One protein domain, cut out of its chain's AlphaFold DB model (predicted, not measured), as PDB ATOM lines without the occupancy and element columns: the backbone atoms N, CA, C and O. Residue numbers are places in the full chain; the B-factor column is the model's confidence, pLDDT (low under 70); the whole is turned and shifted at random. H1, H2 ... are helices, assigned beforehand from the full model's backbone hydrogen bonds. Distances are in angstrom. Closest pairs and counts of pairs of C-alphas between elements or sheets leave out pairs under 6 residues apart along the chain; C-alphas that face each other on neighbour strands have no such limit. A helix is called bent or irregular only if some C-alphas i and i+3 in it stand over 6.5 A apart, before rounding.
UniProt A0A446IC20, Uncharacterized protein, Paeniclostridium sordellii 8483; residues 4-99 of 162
ATOM      1  N   GLU A   4     -25.732  -1.602 -34.659       93.25
ATOM      2  CA  GLU A   4     -26.056  -1.122 -36.004       93.25
ATOM      3  C   GLU A   4     -26.966  -2.114 -36.743       93.25
ATOM      4  O   GLU A   4     -27.981  -1.732 -37.331       93.25
ATOM      5  N   THR A   5     -26.652  -3.407 -36.661       92.75
ATOM      6  CA  THR A   5     -27.468  -4.471 -37.254       92.75
ATOM      7  C   THR A   5     -28.864  -4.506 -36.636       92.75
ATOM      8  O   THR A   5     -29.849  -4.581 -37.370       92.75
ATOM      9  N   LYS A   6     -28.980  -4.399 -35.307       93.94
ATOM     10  CA  LYS A   6     -30.284  -4.372 -34.621       93.94
ATOM     11  C   LYS A   6     -31.164  -3.224 -35.126       93.94
ATOM     12  O   LYS A   6     -32.337  -3.434 -35.425       93.94
ATOM     13  N   ILE A   7     -30.587  -2.034 -35.304       95.12
ATOM     14  CA  ILE A   7     -31.295  -0.874 -35.869       95.12
ATOM     15  C   ILE A   7     -31.771  -1.168 -37.299       95.12
ATOM     16  O   ILE A   7     -32.924  -0.890 -37.634       95.12
ATOM     17  N   LYS A   8     -30.925  -1.779 -38.140       95.50
ATOM     18  CA  LYS A   8     -31.309  -2.175 -39.507       95.50
ATOM     19  C   LYS A   8     -32.459  -3.184 -39.510       95.50
ATOM     20  O   LYS A   8     -33.407  -2.995 -40.271       95.50
ATOM     21  N   ILE A   9     -32.413  -4.203 -38.649       95.56
ATOM     22  CA  ILE A   9     -33.491  -5.197 -38.516       95.56
ATOM     23  C   ILE A   9     -34.799  -4.505 -38.130       95.56
ATOM     24  O   ILE A   9     -35.811  -4.732 -38.789       95.56
ATOM     25  N   ASN A  10     -34.775  -3.610 -37.138       95.88
ATOM     26  CA  ASN A  10     -35.960  -2.858 -36.718       95.88
ATOM     27  C   ASN A  10     -36.552  -2.053 -37.878       95.88
ATOM     28  O   ASN A  10     -37.748  -2.144 -38.147       95.88
ATOM     29  N   ASN A  11     -35.711  -1.319 -38.609       96.19
ATOM     30  CA  ASN A  11     -36.149  -0.514 -39.745       96.19
ATOM     31  C   ASN A  11     -36.777  -1.377 -40.845       96.19
ATOM     32  O   ASN A  11     -37.868  -1.068 -41.325       96.19
ATOM     33  N   PHE A  12     -36.136  -2.481 -41.234       96.50
ATOM     34  CA  PHE A  12     -36.709  -3.375 -42.242       96.50
ATOM     35  C   PHE A  12     -37.996  -4.048 -41.752       96.50
ATOM     36  O   PHE A  12     -38.970  -4.133 -42.500       96.50
ATOM     37  N   TYR A  13     -38.057  -4.467 -40.492       96.50
ATOM     38  CA  TYR A  13     -39.269  -5.047 -39.929       96.50
ATOM     39  C   TYR A  13     -40.433  -4.044 -39.957       96.50
ATOM     40  O   TYR A  13     -41.515  -4.356 -40.449       96.50
ATOM     41  N   LEU A  14     -40.215  -2.798 -39.535       96.12
ATOM     42  CA  LEU A  14     -41.253  -1.759 -39.576       96.12
ATOM     43  C   LEU A  14     -41.704  -1.418 -41.003       96.12
ATOM     44  O   LEU A  14     -42.868  -1.088 -41.220       96.12
ATOM     45  N   LEU A  15     -40.826  -1.580 -41.995       96.31
ATOM     46  CA  LEU A  15     -41.175  -1.472 -43.413       96.31
ATOM     47  C   LEU A  15     -41.939  -2.698 -43.953       96.31
ATOM     48  O   LEU A  15     -42.362  -2.693 -45.107       96.31
ATOM     49  N   GLY A  16     -42.161  -3.739 -43.147       95.94
ATOM     50  CA  GLY A  16     -42.935  -4.925 -43.518       95.94
ATOM     51  C   GLY A  16     -42.142  -5.975 -44.297       95.94
ATOM     52  O   GLY A  16     -42.737  -6.720 -45.081       95.94
ATOM     53  N   TYR A  17     -40.817  -6.019 -44.137       96.38
ATOM     54  CA  TYR A  17     -39.980  -7.113 -44.638       96.38
ATOM     55  C   TYR A  17     -40.098  -8.342 -43.726       96.38
ATOM     56  O   TYR A  17     -40.198  -8.209 -42.504       96.38
ATOM     57  N   ILE A  18     -40.149  -9.538 -44.314       94.62
ATOM     58  CA  ILE A  18     -40.067 -10.798 -43.553       94.62
ATOM     59  C   ILE A  18     -38.608 -11.149 -43.248       94.62
ATOM     60  O   ILE A  18     -37.703 -10.596 -43.868       94.62
ATOM     61  N   SER A  19     -38.383 -12.070 -42.315       94.19
ATOM     62  CA  SER A  19     -37.048 -12.460 -41.857       94.19
ATOM     63  C   SER A  19     -36.137 -12.920 -42.999       94.19
ATOM     64  O   SER A  19     -35.024 -12.414 -43.095       94.19
ATOM     65  N   ASP A  20     -36.653 -13.716 -43.945       94.31
ATOM     66  CA  ASP A  20     -35.914 -14.131 -45.152       94.31
ATOM     67  C   ASP A  20     -35.440 -12.928 -45.990       94.31
ATOM     68  O   ASP A  20     -34.315 -12.868 -46.483       94.31
ATOM     69  N   GLU A  21     -36.297 -11.911 -46.153       95.25
ATOM     70  CA  GLU A  21     -35.927 -10.702 -46.894       95.25
ATOM     71  C   GLU A  21     -34.893  -9.863 -46.128       95.25
ATOM     72  O   GLU A  21     -34.046  -9.211 -46.744       95.25
ATOM     73  N   ILE A  22     -34.984  -9.839 -44.795       95.50
ATOM     74  CA  ILE A  22     -34.055  -9.114 -43.922       95.50
ATOM     75  C   ILE A  22     -32.677  -9.772 -43.965       95.50
ATOM     76  O   ILE A  22     -31.687  -9.062 -44.115       95.50
ATOM     77  N   GLU A  23     -32.612 -11.100 -43.896       94.56
ATOM     78  CA  GLU A  23     -31.377 -11.879 -44.011       94.56
ATOM     79  C   GLU A  23     -30.625 -11.538 -45.304       94.56
ATOM     80  O   GLU A  23     -29.466 -11.109 -45.266       94.56
ATOM     81  N   ILE A  24     -31.326 -11.596 -46.442       93.25
ATOM     82  CA  ILE A  24     -30.757 -11.255 -47.751       93.25
ATOM     83  C   ILE A  24     -30.295  -9.794 -47.784       93.25
ATOM     84  O   ILE A  24     -29.216  -9.494 -48.294       93.25
ATOM     85  N   LYS A  25     -31.075  -8.860 -47.224       93.31
ATOM     86  CA  LYS A  25     -30.693  -7.436 -47.151       93.31
ATOM     87  C   LYS A  25     -29.500  -7.167 -46.238       93.31
ATOM     88  O   LYS A  25     -28.844  -6.139 -46.399       93.31
ATOM     89  N   LEU A  26     -29.233  -8.053 -45.287       92.88
ATOM     90  CA  LEU A  26     -28.049  -8.027 -44.434       92.88
ATOM     91  C   LEU A  26     -26.880  -8.820 -45.040       92.88
ATOM     92  O   LEU A  26     -25.899  -9.068 -44.341       92.88
ATOM     93  N   ASN A  27     -26.960  -9.186 -46.325       89.12
ATOM     94  CA  ASN A  27     -25.950  -9.953 -47.056       89.12
ATOM     95  C   ASN A  27     -25.605 -11.288 -46.376       89.12
ATOM     96  O   ASN A  27     -24.443 -11.687 -46.367       89.12
ATOM     97  N   ASN A  28     -26.595 -11.956 -45.772       86.81
ATOM     98  CA  ASN A  28     -26.422 -13.232 -45.064       86.81
ATOM     99  C   ASN A  28     -25.362 -13.178 -43.942       86.81
ATOM    100  O   ASN A  28     -24.739 -14.184 -43.613       86.81
ATOM    101  N   LYS A  29     -25.136 -11.997 -43.343       86.81
ATOM    102  CA  LYS A  29     -24.202 -11.820 -42.214       86.81
ATOM    103  C   LYS A  29     -24.655 -12.573 -40.953       86.81
ATOM    104  O   LYS A  29     -23.834 -12.887 -40.095       86.81
ATOM    105  N   PHE A  30     -25.954 -12.820 -40.823       89.94
ATOM    106  CA  PHE A  30     -26.580 -13.495 -39.690       89.94
ATOM    107  C   PHE A  30     -27.547 -14.548 -40.211       89.94
ATOM    108  O   PHE A  30     -28.130 -14.342 -41.272       89.94
ATOM    109  N   THR A  31     -27.724 -15.635 -39.460       91.25
ATOM    110  CA  THR A  31     -28.655 -16.697 -39.850       91.25
ATOM    111  C   THR A  31     -30.099 -16.265 -39.631       91.25
ATOM    112  O   THR A  31     -30.389 -15.479 -38.714       91.25
ATOM    113  N   LEU A  32     -31.005 -16.819 -40.431       92.12
ATOM    114  CA  LEU A  32     -32.446 -16.650 -40.283       92.12
ATOM    115  C   LEU A  32     -32.931 -16.877 -38.840       92.12
ATOM    116  O   LEU A  32     -33.670 -16.040 -38.318       92.12
ATOM    117  N   GLU A  33     -32.461 -17.930 -38.152       93.75
ATOM    118  CA  GLU A  33     -32.907 -18.243 -36.785       93.75
ATOM    119  C   GLU A  33     -32.571 -17.116 -35.807       93.75
ATOM    120  O   GLU A  33     -33.395 -16.736 -34.976       93.75
ATOM    121  N   SER A  34     -31.376 -16.537 -35.936       93.38
ATOM    122  CA  SER A  34     -30.938 -15.450 -35.060       93.38
ATOM    123  C   SER A  34     -31.768 -14.174 -35.259       93.38
ATOM    124  O   SER A  34     -32.023 -13.430 -34.306       93.38
ATOM    125  N   ILE A  35     -32.213 -13.913 -36.495       94.12
ATOM    126  CA  ILE A  35     -33.078 -12.777 -36.836       94.12
ATOM    127  C   ILE A  35     -34.485 -13.014 -36.285       94.12
ATOM    128  O   ILE A  35     -35.056 -12.111 -35.667       94.12
ATOM    129  N   ASP A  36     -35.022 -14.220 -36.451       94.50
ATOM    130  CA  ASP A  36     -36.336 -14.596 -35.928       94.50
ATOM    131  C   ASP A  36     -36.396 -14.539 -34.400       94.50
ATOM    132  O   ASP A  36     -37.365 -14.009 -33.842       94.50
ATOM    133  N   GLU A  37     -35.354 -15.016 -33.716       95.31
ATOM    134  CA  GLU A  37     -35.233 -14.921 -32.263       95.31
ATOM    135  C   GLU A  37     -35.241 -13.452 -31.818       95.31
ATOM    136  O   GLU A  37     -36.026 -13.055 -30.950       95.31
ATOM    137  N   TYR A  38     -34.439 -12.606 -32.472       95.31
ATOM    138  CA  TYR A  38     -34.387 -11.181 -32.161       95.31
ATOM    139  C   TYR A  38     -35.747 -10.493 -32.348       95.31
ATOM    140  O   TYR A  38     -36.197  -9.770 -31.451       95.31
ATOM    141  N   ILE A  39     -36.422 -10.728 -33.479       94.88
ATOM    142  CA  ILE A  39     -37.752 -10.175 -33.769       94.88
ATOM    143  C   ILE A  39     -38.762 -10.635 -32.710       94.88
ATOM    144  O   ILE A  39     -39.539  -9.822 -32.200       94.88
ATOM    145  N   SER A  40     -38.737 -11.920 -32.357       93.44
ATOM    146  CA  SER A  40     -39.670 -12.529 -31.404       93.44
ATOM    147  C   SER A  40     -39.496 -12.007 -29.981       93.44
ATOM    148  O   SER A  40     -40.479 -11.906 -29.253       93.44
ATOM    149  N   LEU A  41     -38.279 -11.631 -29.587       94.31
ATOM    150  CA  LEU A  41     -38.011 -11.069 -28.263       94.31
ATOM    151  C   LEU A  41     -38.282  -9.557 -28.197       94.31
ATOM    152  O   LEU A  41     -38.764  -9.067 -27.177       94.31
ATOM    153  N   ASN A  42     -38.002  -8.811 -29.272       94.56
ATOM    154  CA  ASN A  42     -37.909  -7.345 -29.203       94.56
ATOM    155  C   ASN A  42     -39.024  -6.598 -29.951       94.56
ATOM    156  O   ASN A  42     -39.354  -5.472 -29.582       94.56
ATOM    157  N   LEU A  43     -39.621  -7.192 -30.989       93.81
ATOM    158  CA  LEU A  43     -40.518  -6.493 -31.925       93.81
ATOM    159  C   LEU A  43     -41.969  -6.984 -31.881       93.81
ATOM    160  O   LEU A  43     -42.783  -6.652 -32.746       93.81
ATOM    161  N   THR A  44     -42.335  -7.722 -30.834       92.25
ATOM    162  CA  THR A  44     -43.694  -8.246 -30.625       92.25
ATOM    163  C   THR A  44     -44.757  -7.151 -30.626       92.25
ATOM    164  O   THR A  44     -45.811  -7.314 -31.243       92.25
ATOM    165  N   LYS A  45     -44.461  -6.004 -30.001       94.00
ATOM    166  CA  LYS A  45     -45.361  -4.842 -29.942       94.00
ATOM    167  C   LYS A  45     -45.619  -4.232 -31.328       94.00
ATOM    168  O   LYS A  45     -46.744  -3.836 -31.617       94.00
ATOM    169  N   SER A  46     -44.628  -4.260 -32.221       93.50
ATOM    170  CA  SER A  46     -44.710  -3.712 -33.584       93.50
ATOM    171  C   SER A  46     -45.295  -4.687 -34.616       93.50
ATOM    172  O   SER A  46     -45.416  -4.359 -35.796       93.50
ATOM    173  N   LYS A  47     -45.730  -5.886 -34.205       94.44
ATOM    174  CA  LYS A  47     -46.282  -6.911 -35.111       94.44
ATOM    175  C   LYS A  47     -47.490  -6.422 -35.922       94.44
ATOM    176  O   LYS A  47     -47.681  -6.822 -37.074       94.44
ATOM    177  N   LYS A  48     -48.333  -5.564 -35.334       95.44
ATOM    178  CA  LYS A  48     -49.497  -4.983 -36.026       95.44
ATOM    179  C   LYS A  48     -49.067  -4.015 -37.132       95.44
ATOM    180  O   LYS A  48     -49.623  -4.070 -38.228       95.44
ATOM    181  N   GLU A  49     -48.072  -3.181 -36.851       95.69
ATOM    182  CA  GLU A  49     -47.499  -2.211 -37.790       95.69
ATOM    183  C   GLU A  49     -46.801  -2.925 -38.946       95.69
ATOM    184  O   GLU A  49     -47.128  -2.661 -40.103       95.69
ATOM    185  N   HIS A  50     -45.966  -3.928 -38.646       96.19
ATOM    186  CA  HIS A  50     -45.341  -4.807 -39.643       96.19
ATOM    187  C   HIS A  50     -46.370  -5.390 -40.611       96.19
ATOM    188  O   HIS A  50     -46.227  -5.301 -41.833       96.19
ATOM    189  N   LYS A  51     -47.468  -5.940 -40.075       95.75
ATOM    190  CA  LYS A  51     -48.537  -6.532 -40.886       95.75
ATOM    191  C   LYS A  51     -49.186  -5.509 -41.818       95.75
ATOM    192  O   LYS A  51     -49.531  -5.868 -42.946       95.75
ATOM    193  N   TYR A  52     -49.394  -4.278 -41.353       96.19
ATOM    194  CA  TYR A  52     -49.946  -3.197 -42.171       96.19
ATOM    195  C   TYR A  52     -48.957  -2.761 -43.256       96.19
ATOM    196  O   TYR A  52     -49.318  -2.742 -44.432       96.19
ATOM    197  N   ALA A  53     -47.697  -2.518 -42.895       97.19
ATOM    198  CA  ALA A  53     -46.645  -2.148 -43.835       97.19
ATOM    199  C   ALA A  53     -46.464  -3.209 -44.933       97.19
ATOM    200  O   ALA A  53     -46.430  -2.886 -46.118       97.19
ATOM    201  N   ARG A  54     -46.477  -4.496 -44.570       96.56
ATOM    202  CA  ARG A  54     -46.389  -5.597 -45.539       96.56
ATOM    203  C   ARG A  54     -47.565  -5.614 -46.519       96.56
ATOM    204  O   ARG A  54     -47.377  -5.871 -47.704       96.56
ATOM    205  N   LYS A  55     -48.782  -5.346 -46.040       97.06
ATOM    206  CA  LYS A  55     -49.971  -5.225 -46.900       97.06
ATOM    207  C   LYS A  55     -49.853  -4.046 -47.864       97.06
ATOM    208  O   LYS A  55     -50.146  -4.214 -49.044       97.06
ATOM    209  N   LYS A  56     -49.376  -2.902 -47.369       97.19
ATOM    210  CA  LYS A  56     -49.121  -1.705 -48.175       97.19
ATOM    211  C   LYS A  56     -48.091  -1.979 -49.276       97.19
ATOM    212  O   LYS A  56     -48.336  -1.647 -50.423       97.19
ATOM    213  N   ARG A  57     -47.014  -2.718 -48.979       97.50
ATOM    214  CA  ARG A  57     -46.041  -3.158 -49.999       97.50
ATOM    215  C   ARG A  57     -46.683  -3.971 -51.130       97.50
ATOM    216  O   ARG A  57     -46.355  -3.757 -52.293       97.50
ATOM    217  N   ILE A  58     -47.590  -4.901 -50.809       98.00
ATOM    218  CA  ILE A  58     -48.316  -5.677 -51.833       98.00
ATOM    219  C   ILE A  58     -49.155  -4.745 -52.715       98.00
ATOM    220  O   ILE A  58     -49.186  -4.917 -53.932       98.00
ATOM    221  N   GLU A  59     -49.829  -3.775 -52.102       98.00
ATOM    222  CA  GLU A  59     -50.620  -2.767 -52.804       98.00
ATOM    223  C   GLU A  59     -49.759  -1.897 -53.724       98.00
ATOM    224  O   GLU A  59     -50.085  -1.784 -54.904       98.00
ATOM    225  N   ASP A  60     -48.625  -1.386 -53.242       97.81
ATOM    226  CA  ASP A  60     -47.700  -0.562 -54.026       97.81
ATOM    227  C   ASP A  60     -47.179  -1.317 -55.262       97.81
ATOM    228  O   ASP A  60     -47.216  -0.792 -56.379       97.81
ATOM    229  N   TYR A  61     -46.759  -2.579 -55.103       98.12
ATOM    230  CA  TYR A  61     -46.305  -3.395 -56.237       98.12
ATOM    231  C   TYR A  61     -47.433  -3.753 -57.208       98.12
ATOM    232  O   TYR A  61     -47.221  -3.835 -58.420       98.12
ATOM    233  N   TYR A  62     -48.644  -3.983 -56.702       98.31
ATOM    234  CA  TYR A  62     -49.794  -4.206 -57.570       98.31
ATOM    235  C   TYR A  62     -50.107  -2.937 -58.364       98.31
ATOM    236  O   TYR A  62     -50.208  -2.972 -59.586       98.31
ATOM    237  N   ILE A  63     -50.161  -1.782 -57.707       98.00
ATOM    238  CA  ILE A  63     -50.371  -0.502 -58.376       98.00
ATOM    239  C   ILE A  63     -49.289  -0.261 -59.431       98.00
ATOM    240  O   ILE A  63     -49.626   0.202 -60.514       98.00
ATOM    241  N   SER A  64     -48.031  -0.645 -59.199       97.38
ATOM    242  CA  SER A  64     -46.955  -0.522 -60.195       97.38
ATOM    243  C   SER A  64     -47.087  -1.472 -61.402       97.38
ATOM    244  O   SER A  64     -46.211  -1.482 -62.262       97.38
ATOM    245  N   GLY A  65     -48.140  -2.291 -61.481       97.06
ATOM    246  CA  GLY A  65     -48.438  -3.178 -62.609       97.06
ATOM    247  C   GLY A  65     -47.916  -4.614 -62.466       97.06
ATOM    248  O   GLY A  65     -48.034  -5.400 -63.419       97.06
ATOM    249  N   MET A  66     -47.357  -4.994 -61.306       97.56
ATOM    250  CA  MET A  66     -46.913  -6.372 -61.061       97.56
ATOM    251  C   MET A  66     -48.106  -7.314 -60.844       97.56
ATOM    252  O   MET A  66     -49.133  -6.949 -60.274       97.56
ATOM    253  N   ASN A  67     -47.989  -8.558 -61.306       96.25
ATOM    254  CA  ASN A  67     -48.960  -9.615 -61.021       96.25
ATOM    255  C   ASN A  67     -48.630 -10.341 -59.708       96.25
ATOM    256  O   ASN A  67     -47.527 -10.233 -59.175       96.25
ATOM    257  N   ALA A  68     -49.569 -11.142 -59.201       97.38
ATOM    258  CA  ALA A  68     -49.394 -11.843 -57.929       97.38
ATOM    259  C   ALA A  68     -48.135 -12.725 -57.869       97.38
ATOM    260  O   ALA A  68     -47.514 -12.807 -56.815       97.38
ATOM    261  N   LYS A  69     -47.735 -13.362 -58.981       97.88
ATOM    262  CA  LYS A  69     -46.521 -14.197 -59.044       97.88
ATOM    263  C   LYS A  69     -45.247 -13.349 -58.979       97.88
ATOM    264  O   LYS A  69     -44.314 -13.715 -58.272       97.88
ATOM    265  N   GLU A  70     -45.219 -12.225 -59.692       97.31
ATOM    266  CA  GLU A  70     -44.121 -11.250 -59.687       97.31
ATOM    267  C   GLU A  70     -43.937 -10.660 -58.280       97.31
ATOM    268  O   GLU A  70     -42.826 -10.679 -57.752       97.31
ATOM    269  N   ILE A  71     -45.031 -10.240 -57.634       97.94
ATOM    270  CA  ILE A  71     -45.027  -9.714 -56.259       97.94
ATOM    271  C   ILE A  71     -44.562 -10.782 -55.270       97.94
ATOM    272  O   ILE A  71     -43.689 -10.533 -54.444       97.94
ATOM    273  N   ALA A  72     -45.120 -11.989 -55.367       97.62
ATOM    274  CA  ALA A  72     -44.767 -13.104 -54.501       97.62
ATOM    275  C   ALA A  72     -43.280 -13.448 -54.594       97.62
ATOM    276  O   ALA A  72     -42.621 -13.571 -53.568       97.62
ATOM    277  N   LYS A  73     -42.727 -13.503 -55.811       97.12
ATOM    278  CA  LYS A  73     -41.290 -13.697 -56.018       97.12
ATOM    279  C   LYS A  73     -40.470 -12.549 -55.420       97.12
ATOM    280  O   LYS A  73     -39.434 -12.800 -54.819       97.12
ATOM    281  N   ARG A  74     -40.923 -11.300 -55.579       95.75
ATOM    282  CA  ARG A  74     -40.234 -10.103 -55.069       95.75
ATOM    283  C   ARG A  74     -40.198 -10.044 -53.539       95.75
ATOM    284  O   ARG A  74     -39.221  -9.545 -53.000       95.75
ATOM    285  N   MET A  75     -41.251 -10.521 -52.876       95.94
ATOM    286  CA  MET A  75     -41.421 -10.478 -51.416       95.94
ATOM    287  C   MET A  75     -41.157 -11.826 -50.727       95.94
ATOM    288  O   MET A  75     -41.445 -11.956 -49.542       95.94
ATOM    289  N   LEU A  76     -40.682 -12.841 -51.462       95.69
ATOM    290  CA  LEU A  76     -40.482 -14.212 -50.962       95.69
ATOM    291  C   LEU A  76     -41.740 -14.809 -50.301       95.69
ATOM    292  O   LEU A  76     -41.692 -15.493 -49.286       95.69
ATOM    293  N   MET A  77     -42.909 -14.542 -50.889       94.50
ATOM    294  CA  MET A  77     -44.206 -15.000 -50.394       94.50
ATOM    295  C   MET A  77     -44.814 -16.089 -51.282       94.50
ATOM    296  O   MET A  77     -44.471 -16.260 -52.449       94.50
ATOM    297  N   ILE A  78     -45.824 -16.777 -50.751       95.94
ATOM    298  CA  ILE A  78     -46.634 -17.726 -51.520       95.94
ATOM    299  C   ILE A  78     -47.573 -16.962 -52.466       95.94
ATOM    300  O   ILE A  78     -48.414 -16.171 -52.026       95.94
ATOM    301  N   ALA A  79     -47.497 -17.258 -53.767       97.19
ATOM    302  CA  ALA A  79     -48.294 -16.595 -54.805       97.19
ATOM    303  C   ALA A  79     -49.810 -16.652 -54.558       97.19
ATOM    304  O   ALA A  79     -50.502 -15.648 -54.733       97.19
ATOM    305  N   ASN A  80     -50.327 -17.787 -54.077       97.69
ATOM    306  CA  ASN A  80     -51.750 -17.943 -53.755       97.69
ATOM    307  C   ASN A  80     -52.213 -16.977 -52.656       97.69
ATOM    308  O   ASN A  80     -53.321 -16.443 -52.725       97.69
ATOM    309  N   THR A  81     -51.367 -16.719 -51.657       96.06
ATOM    310  CA  THR A  81     -51.663 -15.781 -50.567       96.06
ATOM    311  C   THR A  81     -51.767 -14.355 -51.096       96.06
ATOM    312  O   THR A  81     -52.727 -13.649 -50.783       96.06
ATOM    313  N   VAL A  82     -50.823 -13.952 -51.951       97.75
ATOM    314  CA  VAL A  82     -50.820 -12.629 -52.589       97.75
ATOM    315  C   VAL A  82     -52.037 -12.465 -53.505       97.75
ATOM    316  O   VAL A  82     -52.748 -11.468 -53.406       97.75
ATOM    317  N   GLN A  83     -52.350 -13.470 -54.330       97.75
ATOM    318  CA  GLN A  83     -53.512 -13.441 -55.223       97.75
ATOM    319  C   GLN A  83     -54.828 -13.288 -54.450       97.75
ATOM    320  O   GLN A  83     -55.672 -12.469 -54.815       97.75
ATOM    321  N   ARG A  84     -55.003 -14.045 -53.357       97.81
ATOM    322  CA  ARG A  84     -56.185 -13.923 -52.489       97.81
ATOM    323  C   ARG A  84     -56.294 -12.526 -51.882       97.81
ATOM    324  O   ARG A  84     -57.401 -12.000 -51.800       97.81
ATOM    325  N   TYR A  85     -55.178 -11.928 -51.464       97.19
ATOM    326  CA  TYR A  85     -55.170 -10.563 -50.937       97.19
ATOM    327  C   TYR A  85     -55.588  -9.541 -52.000       97.19
ATOM    328  O   TYR A  85     -56.493  -8.750 -51.735       97.19
ATOM    329  N   ILE A  86     -54.997  -9.604 -53.199       97.69
ATOM    330  CA  ILE A  86     -55.329  -8.720 -54.326       97.69
ATOM    331  C   ILE A  86     -56.824  -8.793 -54.638       97.69
ATOM    332  O   ILE A  86     -57.498  -7.766 -54.634       97.69
ATOM    333  N   ASN A  87     -57.358 -10.002 -54.831       96.31
ATOM    334  CA  ASN A  87     -58.758 -10.198 -55.213       96.31
ATOM    335  C   ASN A  87     -59.738  -9.633 -54.176       96.31
ATOM    336  O   ASN A  87     -60.802  -9.151 -54.542       96.31
ATOM    337  N   ARG A  88     -59.388  -9.712 -52.886       96.94
ATOM    338  CA  ARG A  88     -60.257  -9.275 -51.785       96.94
ATOM    339  C   ARG A  88     -60.164  -7.780 -51.486       96.94
ATOM    340  O   ARG A  88     -61.141  -7.226 -51.007       96.94
ATOM    341  N   ASN A  89     -59.004  -7.154 -51.701       97.38
ATOM    342  CA  ASN A  89     -58.728  -5.814 -51.165       97.38
ATOM    343  C   ASN A  89     -58.392  -4.774 -52.241       97.38
ATOM    344  O   ASN A  89     -58.598  -3.592 -52.008       97.38
ATOM    345  N   LEU A  90     -57.876  -5.179 -53.406       96.88
ATOM    346  CA  LEU A  90     -57.276  -4.256 -54.381       96.88
ATOM    347  C   LEU A  90     -58.095  -4.112 -55.670       96.88
ATOM    348  O   LEU A  90     -57.570  -3.684 -56.699       96.88
ATOM    349  N   TYR A  91     -59.387  -4.446 -55.623       94.69
ATOM    350  CA  TYR A  91     -60.295  -4.322 -56.767       94.69
ATOM    351  C   TYR A  91     -60.317  -2.895 -57.338       94.69
ATOM    352  O   TYR A  91     -60.217  -2.716 -58.551       94.69
ATOM    353  N   MET A  92     -60.340  -1.882 -56.464       95.94
ATOM    354  CA  MET A  92     -60.368  -0.469 -56.862       95.94
ATOM    355  C   MET A  92     -59.111  -0.026 -57.628       95.94
ATOM    356  O   MET A  92     -59.151   0.936 -58.386       95.94
ATOM    357  N   HIS A  93     -57.997  -0.751 -57.498       96.94
ATOM    358  CA  HIS A  93     -56.748  -0.440 -58.198       96.94
ATOM    359  C   HIS A  93     -56.602  -1.163 -59.540       96.94
ATOM    360  O   HIS A  93     -55.576  -1.007 -60.201       96.94
ATOM    361  N   LYS A  94     -57.597  -1.954 -59.967       96.00
ATOM    362  CA  LYS A  94     -57.526  -2.780 -61.185       96.00
ATOM    363  C   LYS A  94     -57.248  -1.962 -62.446       96.00
ATOM    364  O   LYS A  94     -56.430  -2.370 -63.266       96.00
ATOM    365  N   GLU A  95     -57.897  -0.811 -62.600       97.06
ATOM    366  CA  GLU A  95     -57.690   0.040 -63.776       97.06
ATOM    367  C   GLU A  95     -56.264   0.610 -63.807       97.06
ATOM    368  O   GLU A  95     -55.571   0.505 -64.820       97.06
ATOM    369  N   LYS A  96     -55.793   1.136 -62.668       97.56
ATOM    370  CA  LYS A  96     -54.433   1.674 -62.522       97.56
ATOM    371  C   LYS A  96     -53.369   0.600 -62.755       97.56
ATOM    372  O   LYS A  96     -52.431   0.829 -63.512       97.56
ATOM    373  N   HIS A  97     -53.553  -0.591 -62.176       98.00
ATOM    374  CA  HIS A  97     -52.703  -1.761 -62.427       98.00
ATOM    375  C   HIS A  97     -52.623  -2.080 -63.923       98.00
ATOM    376  O   HIS A  97     -51.526  -2.238 -64.455       98.00
ATOM    377  N   SER A  98     -53.768  -2.132 -64.611       97.50
ATOM    378  CA  SER A  98     -53.822  -2.470 -66.035       97.50
ATOM    379  C   SER A  98     -53.072  -1.452 -66.893       97.50
ATOM    380  O   SER A  98     -52.280  -1.850 -67.750       97.50
ATOM    381  N   LYS A  99     -53.272  -0.151 -66.639       98.06
ATOM    382  CA  LYS A  99     -52.552   0.932 -67.331       98.06
ATOM    383  C   LYS A  99     -51.041   0.802 -67.129       98.06
ATOM    384  O   LYS A  99     -50.311   0.671 -68.109       98.06
TER     385      LYS A  99
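What this domain is: This is residues 4 to 99 of the 162 residues of an uncharacterized protein of Paeniclostridium sordellii 8483 (UniProt A0A446IC20). One long helix, H4, bridges two small groups of helices: H1, H2 and H3 gather near its beginning, with H1 packing on H4, while H5, H6 and H7 gather round its far end. The helices cross one another rather than line up side by side, and the two end groups are apart from each other, which gives a loosely two-lobed, elongated outline of 42 by 26 by 21 A. The printed part has 96 residues with seven named helices, H1 to H7 in order along the chain, and no named strand; the class is all helix. It is only just compact, close to loose, with a radius of gyration of the C-alphas of 14.5 A.

How they stand to each other: The hub is H4, residues 47 to 63, which touches four other helices, each with a part of its length. With residues 49 to 53 alone it touches H1, residues 4 to 14, the same way at a steep tilt of 67 degrees, only just short of about perpendicular; the closest C-alphas, of Leu 14 and His 50, are 5.1 A apart. H1 touches H2, residues 19 to 25, at a steep tilt of 56 degrees, opposite ways, with the C-alphas of Phe 12 and Ile 22 closest at 6.5 A. H2 touches H3, residues 32 to 42, at a steep tilt of 66 degrees, opposite ways, with the C-alphas of Glu 23 and Leu 32 closest at 6.1 A. H3 and H4 are apart, though a tight link joins them. With residues 58 to 62 alone H4 touches H5, residues 68 to 74, at a steep tilt of 64 degrees, opposite ways; the closest C-alphas, of Tyr 61 and Ile 71, are 6.4 A apart. H4 and H6, residues 79 to 89, only just touch, with 3 pairs of C-alphas within 8 A, Ile 58 and Val 82 being closest at 7.4 A, and are about perpendicular at 87 degrees; here too H4 takes part with residues 58 to 62 alone. H5 and H6 touch with 12 such pairs, the closest C-alphas being those of Ala 72 and Ala 79, 5.0 A apart. H4 touches H7, residues 91 to 99, with residues 62 to 63 alone, the C-alphas of Ile 63 and His 97 closest at 4.8 A; H6 and H7 meet only through their link. In H1 to H6 every O i to N i+4 pair is within hydrogen-bond range, in H7 3 of 5.

Where its parts are: H4 is the longest helix, 24.5 A from C-alpha 47 at (-46.282, -6.911, -35.111) to C-alpha 63 at (-50.371, -0.502, -58.376). H1 measures 15.6 A and begins at C-alpha 4, (-26.056, -1.122, -36.004); H3 measures 15.5 A and H6 15.4 A. H7 ends at C-alpha 99, (-52.552, 0.932, -67.331), and is irregular: C-alphas 92 and 95 are 7.4 A apart.

The domain as a whole: The two C-alphas farthest apart, of Leu 41 and Lys 99, are 43.4 A apart. The printed part has no cut and no long link. The mean pLDDT of the printed part is 95.6, and no printed residue is under 70.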